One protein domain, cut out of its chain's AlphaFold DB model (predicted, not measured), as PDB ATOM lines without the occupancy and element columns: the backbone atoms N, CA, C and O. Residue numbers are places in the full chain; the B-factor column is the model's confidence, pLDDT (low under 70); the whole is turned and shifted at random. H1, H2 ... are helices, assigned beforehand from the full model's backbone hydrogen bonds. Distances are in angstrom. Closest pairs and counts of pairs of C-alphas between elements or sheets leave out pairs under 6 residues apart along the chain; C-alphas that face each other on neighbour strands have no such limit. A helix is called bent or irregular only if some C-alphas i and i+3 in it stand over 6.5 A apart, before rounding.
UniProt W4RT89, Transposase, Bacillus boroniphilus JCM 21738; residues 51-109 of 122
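What this domain is: This is residues 51 to 109 of the 122 residues of the protein "Transposase" of Bacillus boroniphilus JCM 21738 (UniProt W4RT89). What does the model look like at first sight? It is a small, compact cluster of five short helices that cross one another rather than lining up side by side: H4 lies between H1 and H5 and touches both, and the longest helix, H3, crosses H1 and H5 as well. H2 sits close to H1 and H3 without clearly touching either. What is it made of, and how large is it? The printed part has 59 residues with five named helices, H1 to H5 in order along the chain, and no named strand; its class is all helix. It is compact, with a radius of gyration of the C-alphas of 10.0 A, and rounded, with spans of 26 by 25 by 17 A.

Where its parts are: Where do the first helices run? H1 holds residues 51 to 61, from C-alpha 51 at (213.389, 303.301, 315.833), and is 15.4 A long. H2 holds residues 66 to 71; it is neither bent nor irregular, but only just: C-alphas 67 and 70 are 6.3 A apart. Where are the others? H3 holds residues 74 to 86, from C-alpha 74 at (232.866, 308.834, 332.679), and is 18.5 A long. H4 holds residues 92 to 98, and H5 residues 103 to 108, ending at C-alpha 108 at (236.707, 306.002, 321.908).

How they stand to each other: What does H1 touch? With residues 80 to 84 alone, H3 touches H1 at a steep tilt of 46 degrees, opposite ways; the closest C-alphas are those of Ile 57 and Ile 84, 6.6 A apart. H1 and H4 only just touch, with 3 pairs of C-alphas within 8 A, closest at Arg 54 and Ile 98, 6.7 A, and are about perpendicular at 85 degrees. Where does H2 stand? It is close to H3 but not clearly touching, the closest C-alphas being those of Val 69 and Lys 77, 6.4 A apart. What does H5 touch? H4 and H5 touch at a steep tilt of 55 degrees, opposite ways, with the C-alphas of Ala 96 and Lys 103 closest at 5.2 A. H3, with residues 78 to 82 alone, only just touches H5, with 3 pairs of C-alphas within 8 A, closest at Leu 81 and Ile 106, 6.0 A; H1 and H5 are apart. What do the backbones show? In H1, H3, H4 and H5 every O i to N i+4 pair is within hydrogen-bond range; in H2 0 of 2 are, beside 2 of 3 O i to N i+3 pairs.

The domain as a whole: How far does it reach? The two C-alphas farthest apart are those of Glu 51 and Trp 75, at 26.8 A. Is it continuous and confident? The printed part has no cut, and the four links between the helices are tight. The mean pLDDT of the printed part is 90.1, and no printed residue is under 70.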
ATOM      1  N   GLU A  51     214.416 303.659 314.848       92.06
ATOM      2  CA  GLU A  51     213.389 303.301 315.833       92.06
ATOM      3  C   GLU A  51     213.719 301.992 316.564       92.06
ATOM      4  O   GLU A  51     213.704 301.952 317.791       92.06
ATOM      5  N   GLN A  52     214.117 300.942 315.837       93.81
ATOM      6  CA  GLN A  52     214.557 299.686 316.458       93.81
ATOM      7  C   GLN A  52     215.786 299.906 317.345       93.81
ATOM      8  O   GLN A  52     215.808 299.477 318.492       93.81
ATOM      9  N   ALA A  53     216.777 300.655 316.855       93.38
ATOM     10  CA  ALA A  53     217.956 301.015 317.635       93.38
ATOM     11  C   ALA A  53     217.587 301.773 318.922       93.38
ATOM     12  O   ALA A  53     218.205 301.574 319.965       93.38
ATOM     13  N   ARG A  54     216.561 302.631 318.871       93.25
ATOM     14  CA  ARG A  54     216.068 303.365 320.038       93.25
ATOM     15  C   ARG A  54     215.408 302.443 321.061       93.25
ATOM     16  O   ARG A  54     215.602 302.651 322.258       93.25
ATOM     17  N   GLN A  55     214.657 301.444 320.606       93.75
ATOM     18  CA  GLN A  55     214.020 300.446 321.466       93.75
ATOM     19  C   GLN A  55     215.059 299.560 322.161       93.75
ATOM     20  O   GLN A  55     215.016 299.443 323.382       93.75
ATOM     21  N   GLU A  56     216.041 299.045 321.418       93.75
ATOM     22  CA  GLU A  56     217.152 298.240 321.953       93.75
ATOM     23  C   GLU A  56     217.962 299.018 323.004       93.75
ATOM     24  O   GLU A  56     218.184 298.550 324.120       93.75
ATOM     25  N   ILE A  57     218.327 300.272 322.701       92.38
ATOM     26  CA  ILE A  57     219.030 301.142 323.658       92.38
ATOM     27  C   ILE A  57     218.187 301.363 324.922       92.38
ATOM     28  O   ILE A  57     218.727 301.381 326.026       92.38
ATOM     29  N   LYS A  58     216.869 301.545 324.781       92.81
ATOM     30  CA  LYS A  58     215.975 301.757 325.926       92.81
ATOM     31  C   LYS A  58     215.892 300.514 326.813       92.81
ATOM     32  O   LYS A  58     215.912 300.654 328.029       92.81
ATOM     33  N   GLN A  59     215.830 299.322 326.220       92.00
ATOM     34  CA  GLN A  59     215.834 298.059 326.963       92.00
ATOM     35  C   GLN A  59     217.147 297.864 327.733       92.00
ATOM     36  O   GLN A  59     217.120 297.491 328.900       92.00
ATOM     37  N   LEU A  60     218.284 298.200 327.116       90.38
ATOM     38  CA  LEU A  60     219.611 298.090 327.726       90.38
ATOM     39  C   LEU A  60     219.807 299.057 328.906       90.38
ATOM     40  O   LEU A  60     220.393 298.691 329.924       90.38
ATOM     41  N   LEU A  61     219.324 300.295 328.778       87.94
ATOM     42  CA  LEU A  61     219.454 301.319 329.821       87.94
ATOM     43  C   LEU A  61     218.489 301.119 331.003       87.94
ATOM     44  O   LEU A  61     218.721 301.689 332.073       87.94
ATOM     45  N   GLY A  62     217.416 300.343 330.820       86.94
ATOM     46  CA  GLY A  62     216.403 300.095 331.844       86.94
ATOM     47  C   GLY A  62     215.726 301.388 332.306       86.94
ATOM     48  O   GLY A  62     215.064 302.076 331.529       86.94
ATOM     49  N   GLU A  63     215.903 301.732 333.582       84.38
ATOM     50  CA  GLU A  63     215.324 302.937 334.196       84.38
ATOM     51  C   GLU A  63     216.046 304.234 333.803       84.38
ATOM     52  O   GLU A  63     215.519 305.339 333.973       84.38
ATOM     53  N   ILE A  64     217.268 304.138 333.269       85.06
ATOM     54  CA  ILE A  64     218.037 305.318 332.890       85.06
ATOM     55  C   ILE A  64     217.482 305.876 331.581       85.06
ATOM     56  O   ILE A  64     217.607 305.295 330.506       85.06
ATOM     57  N   ALA A  65     216.915 307.080 331.652       85.69
ATOM     58  CA  ALA A  65     216.497 307.792 330.455       85.69
ATOM     59  C   ALA A  65     217.689 308.048 329.513       85.69
ATOM     60  O   ALA A  65     218.757 308.487 329.942       85.69
ATOM     61  N   ILE A  66     217.462 307.887 328.206       84.94
ATOM     62  CA  ILE A  66     218.439 308.138 327.126       84.94
ATOM     63  C   ILE A  66     219.135 309.502 327.296       84.94
ATOM     64  O   ILE A  66     220.351 309.613 327.157       84.94
ATOM     65  N   ALA A  67     218.380 310.540 327.671       83.50
ATOM     66  CA  ALA A  67     218.909 311.888 327.881       83.50
ATOM     67  C   ALA A  67     219.921 311.978 329.041       83.50
ATOM     68  O   ALA A  67     220.860 312.774 328.986       83.50
ATOM     69  N   ARG A  68     219.761 311.144 330.077       86.44
ATOM     70  CA  ARG A  68     220.616 311.138 331.272       86.44
ATOM     71  C   ARG A  68     221.988 310.521 331.001       86.44
ATOM     72  O   ARG A  68     222.944 310.859 331.693       86.44
ATOM     73  N   VAL A  69     222.121 309.692 329.960       84.75
ATOM     74  CA  VAL A  69     223.388 309.033 329.586       84.75
ATOM     75  C   VAL A  69     224.513 310.046 329.347       84.75
ATOM     76  O   VAL A  69     225.663 309.810 329.716       84.75
ATOM     77  N   LYS A  70     224.188 311.223 328.797       85.19
ATOM     78  CA  LYS A  70     225.159 312.301 328.559       85.19
ATOM     79  C   LYS A  70     225.792 312.829 329.851       85.19
ATOM     80  O   LYS A  70     226.982 313.150 329.849       85.19
ATOM     81  N   SER A  71     225.006 312.930 330.921       87.06
ATOM     82  CA  SER A  71     225.425 313.471 332.220       87.06
ATOM     83  C   SER A  71     226.040 312.429 333.157       87.06
ATOM     84  O   SER A  71     226.457 312.786 334.253       87.06
ATOM     85  N   LEU A  72     226.095 311.154 332.758       87.44
ATOM     86  CA  LEU A  72     226.684 310.104 333.585       87.44
ATOM     87  C   LEU A  72     228.193 310.320 333.798       87.44
ATOM     88  O   LEU A  72     228.885 310.846 332.906       87.44
ATOM     89  N   PRO A  73     228.726 309.872 334.951       88.25
ATOM     90  CA  PRO A  73     230.160 309.865 335.193       88.25
ATOM     91  C   PRO A  73     230.874 309.024 334.127       88.25
ATOM     92  O   PRO A  73     230.303 308.095 333.554       88.25
ATOM     93  N   GLY A  74     232.130 309.374 333.830       83.81
ATOM     94  CA  GLY A  74     232.866 308.834 332.679       83.81
ATOM     95  C   GLY A  74     232.888 307.306 332.606       83.81
ATOM     96  O   GLY A  74     232.699 306.757 331.529       83.81
ATOM     97  N   TRP A  75     233.025 306.647 333.754       83.25
ATOM     98  CA  TRP A  75     233.109 305.193 333.879       83.25
ATOM     99  C   TRP A  75     231.774 304.483 333.579       83.25
ATOM    100  O   TRP A  75     231.736 303.591 332.734       83.25
ATOM    101  N   GLN A  76     230.657 304.934 334.169       88.12
ATOM    102  CA  GLN A  76     229.313 304.410 333.861       88.12
ATOM    103  C   GLN A  76     228.948 304.676 332.406       88.12
ATOM    104  O   GLN A  76     228.391 303.826 331.718       88.12
ATOM    105  N   LYS A  77     229.276 305.875 331.920       89.38
ATOM    106  CA  LYS A  77     229.025 306.247 330.534       89.38
ATOM    107  C   LYS A  77     229.774 305.327 329.575       89.38
ATOM    108  O   LYS A  77     229.157 304.813 328.650       89.38
ATOM    109  N   ASP A  78     231.065 305.093 329.797       90.12
ATOM    110  CA  ASP A  78     231.856 304.209 328.939       90.12
ATOM    111  C   ASP A  78     231.329 302.764 328.993       90.12
ATOM    112  O   ASP A  78     231.212 302.144 327.937       90.12
ATOM    113  N   HIS A  79     230.892 302.273 330.160       89.94
ATOM    114  CA  HIS A  79     230.228 300.970 330.299       89.94
ATOM    115  C   HIS A  79     228.992 300.840 329.391       89.94
ATOM    116  O   HIS A  79     228.907 299.914 328.581       89.94
ATOM    117  N   TYR A  80     228.052 301.789 329.458       91.88
ATOM    118  CA  TYR A  80     226.861 301.755 328.604       91.88
ATOM    119  C   TYR A  80     227.194 301.930 327.121       91.88
ATOM    120  O   TYR A  80     226.570 301.300 326.275       91.88
ATOM    121  N   LEU A  81     228.181 302.758 326.778       91.94
ATOM    122  CA  LEU A  81     228.576 302.964 325.385       91.94
ATOM    123  C   LEU A  81     229.233 301.734 324.759       91.94
ATOM    124  O   LEU A  81     229.044 301.508 323.566       91.94
ATOM    125  N   ILE A  82     229.987 300.957 325.540       91.38
ATOM    126  CA  ILE A  82     230.536 299.672 325.097       91.38
ATOM    127  C   ILE A  82     229.388 298.698 324.835       91.38
ATOM    128  O   ILE A  82     229.267 298.218 323.712       91.38
ATOM    129  N   LYS A  83     228.472 298.527 325.797       92.44
ATOM    130  CA  LYS A  83     227.295 297.662 325.633       92.44
ATOM    131  C   LYS A  83     226.421 298.062 324.438       92.44
ATOM    132  O   LYS A  83     225.963 297.216 323.683       92.44
ATOM    133  N   ILE A  84     226.225 299.362 324.205       92.56
ATOM    134  CA  ILE A  84     225.472 299.850 323.040       92.56
ATOM    135  C   ILE A  84     226.195 299.511 321.731       92.56
ATOM    136  O   ILE A  84     225.532 299.216 320.748       92.56
ATOM    137  N   LYS A  85     227.534 299.530 321.685       91.12
ATOM    138  CA  LYS A  85     228.298 299.133 320.485       91.12
ATOM    139  C   LYS A  85     228.201 297.637 320.179       91.12
ATOM    140  O   LYS A  85     228.435 297.268 319.033       91.12
ATOM    141  N   GLU A  86     227.902 296.812 321.177       91.25
ATOM    142  CA  GLU A  86     227.746 295.360 321.034       91.25
ATOM    143  C   GLU A  86     226.379 294.962 320.457       91.25
ATOM    144  O   GLU A  86     226.226 293.834 319.994       91.25
ATOM    145  N   ILE A  87     225.402 295.879 320.427       91.50
ATOM    146  CA  ILE A  87     224.092 295.636 319.809       91.50
ATOM    147  C   ILE A  87     224.282 295.354 318.314       91.50
ATOM    148  O   ILE A  87     224.759 296.209 317.559       91.50
ATOM    149  N   ASP A  88     223.860 294.167 317.872       89.62
ATOM    150  CA  ASP A  88     223.977 293.778 316.471       89.62
ATOM    151  C   ASP A  88     223.188 294.730 315.562       89.62
ATOM    152  O   ASP A  88     222.016 295.046 315.776       89.62
ATOM    153  N   GLY A  89     223.864 295.210 314.526       88.75
ATOM    154  CA  GLY A  89     223.274 296.075 313.519       88.75
ATOM    155  C   GLY A  89     223.077 297.542 313.886       88.75
ATOM    156  O   GLY A  89     222.533 298.290 313.064       88.75
ATOM    157  N   ILE A  90     223.544 297.994 315.055       92.25
ATOM    158  CA  ILE A  90     223.603 299.424 315.358       92.25
ATOM    159  C   ILE A  90     224.880 300.049 314.798       92.25
ATOM    160  O   ILE A  90     225.989 299.530 314.915       92.25
ATOM    161  N   THR A  91     224.755 301.231 314.204       91.19
ATOM    162  CA  THR A  91     225.932 302.002 313.791       91.19
ATOM    163  C   THR A  91     226.332 303.019 314.859       91.19
ATOM    164  O   THR A  91     225.488 303.644 315.502       91.19
ATOM    165  N   VAL A  92     227.633 303.315 314.969       91.94
ATOM    166  CA  VAL A  92     228.154 304.366 315.876       91.94
ATOM    167  C   VAL A  92     227.460 305.716 315.642       91.94
ATOM    168  O   VAL A  92     227.245 306.490 316.572       91.94
ATOM    169  N   ARG A  93     227.079 306.015 314.391       91.94
ATOM    170  CA  ARG A  93     226.347 307.246 314.053       91.94
ATOM    171  C   ARG A  93     224.888 307.214 314.507       91.94
ATOM    172  O   ARG A  93     224.353 308.275 314.807       91.94
ATOM    173  N   GLN A  94     224.230 306.055 314.505       94.00
ATOM    174  CA  GLN A  94     222.875 305.912 315.051       94.00
ATOM    175  C   GLN A  94     222.882 306.140 316.553       94.00
ATOM    176  O   GLN A  94     222.175 307.023 317.028       94.00
ATOM    177  N   ALA A  95     223.777 305.459 317.269       93.38
ATOM    178  CA  ALA A  95     223.950 305.658 318.702       93.38
ATOM    179  C   ALA A  95     224.264 307.127 319.047       93.38
ATOM    180  O   ALA A  95     223.654 307.691 319.949       93.38
ATOM    181  N   ALA A  96     225.141 307.793 318.284       93.62
ATOM    182  CA  ALA A  96     225.471 309.209 318.486       93.62
ATOM    183  C   ALA A  96     224.250 310.132 318.368       93.62
ATOM    184  O   ALA A  96     224.072 311.031 319.192       93.62
ATOM    185  N   ARG A  97     223.403 309.894 317.360       92.12
ATOM    186  CA  ARG A  97     222.177 310.666 317.130       92.12
ATOM    187  C   ARG A  97     221.134 310.414 318.218       92.12
ATOM    188  O   ARG A  97     220.568 311.373 318.722       92.12
ATOM    189  N   ILE A  98     220.927 309.156 318.612       92.62
ATOM    190  CA  ILE A  98     219.934 308.769 319.629       92.62
ATOM    191  C   ILE A  98     220.326 309.286 321.020       92.62
ATOM    192  O   ILE A  98     219.487 309.817 321.739       92.62
ATOM    193  N   LEU A  99     221.603 309.163 321.391       90.31
ATOM    194  CA  LEU A  99     222.123 309.581 322.699       90.31
ATOM    195  C   LEU A  99     222.466 311.080 322.769       90.31
ATOM    196  O   LEU A  99     222.858 311.567 323.829       90.31
ATOM    197  N   CYS A 100     222.370 311.814 321.656       90.69
ATOM    198  CA  CYS A 100     222.770 313.221 321.553       90.69
ATOM    199  C   CYS A 100     224.224 313.479 322.013       90.69
ATOM    200  O   CYS A 100     224.513 314.460 322.708       90.69
ATOM    201  N   VAL A 101     225.155 312.600 321.624       91.12
ATOM    202  CA  VAL A 101     226.593 312.709 321.932       91.12
ATOM    203  C   VAL A 101     227.442 312.679 320.664       91.12
ATOM    204  O   VAL A 101     227.012 312.235 319.603       91.12
ATOM    205  N   SER A 102     228.692 313.136 320.761       92.06
ATOM    206  CA  SER A 102     229.606 313.079 319.616       92.06
ATOM    207  C   SER A 102     229.949 311.632 319.233       92.06
ATOM    208  O   SER A 102     230.220 310.791 320.093       92.06
ATOM    209  N   LYS A 103     230.037 311.351 317.925       93.69
ATOM    210  CA  LYS A 103     230.495 310.053 317.393       93.69
ATOM    211  C   LYS A 103     231.854 309.638 317.977       93.69
ATOM    212  O   LYS A 103     232.065 308.465 318.265       93.69
ATOM    213  N   ASN A 104     232.764 310.598 318.159       91.88
ATOM    214  CA  ASN A 104     234.109 310.347 318.681       91.88
ATOM    215  C   ASN A 104     234.090 309.841 320.123       91.88
ATOM    216  O   ASN A 104     234.925 309.017 320.486       91.88
ATOM    217  N   LEU A 105     233.142 310.310 320.935       90.12
ATOM    218  CA  LEU A 105     232.986 309.855 322.312       90.12
ATOM    219  C   LEU A 105     232.611 308.366 322.347       90.12
ATOM    220  O   LEU A 105     233.265 307.604 323.047       90.12
ATOM    221  N   ILE A 106     231.656 307.942 321.516       91.69
ATOM    222  CA  ILE A 106     231.250 306.530 321.397       91.69
ATOM    223  C   ILE A 106     232.379 305.686 320.800       91.69
ATOM    224  O   ILE A 106     232.697 304.613 321.299       91.69
ATOM    225  N   HIS A 107     233.027 306.180 319.744       90.75
ATOM    226  CA  HIS A 107     234.126 305.470 319.092       90.75
ATOM    227  C   HIS A 107     235.276 305.168 320.063       90.75
ATOM    228  O   HIS A 107     235.827 304.072 320.040       90.75
ATOM    229  N   ARG A 108     235.620 306.129 320.929       90.19
ATOM    230  CA  ARG A 108     236.707 306.002 321.908       90.19
ATOM    231  C   ARG A 108     236.332 305.226 323.170       90.19
ATOM    232  O   ARG A 108     237.241 304.910 323.935       90.19
ATOM    233  N   ALA A 109     235.052 304.932 323.395       88.31
ATOM    234  CA  ALA A 109     234.629 304.104 324.519       88.31
ATOM    235  C   ALA A 109     235.289 302.716 324.413       88.31
ATOM    236  O   ALA A 109     235.217 302.074 323.356       88.31
TER     237      ALA A 109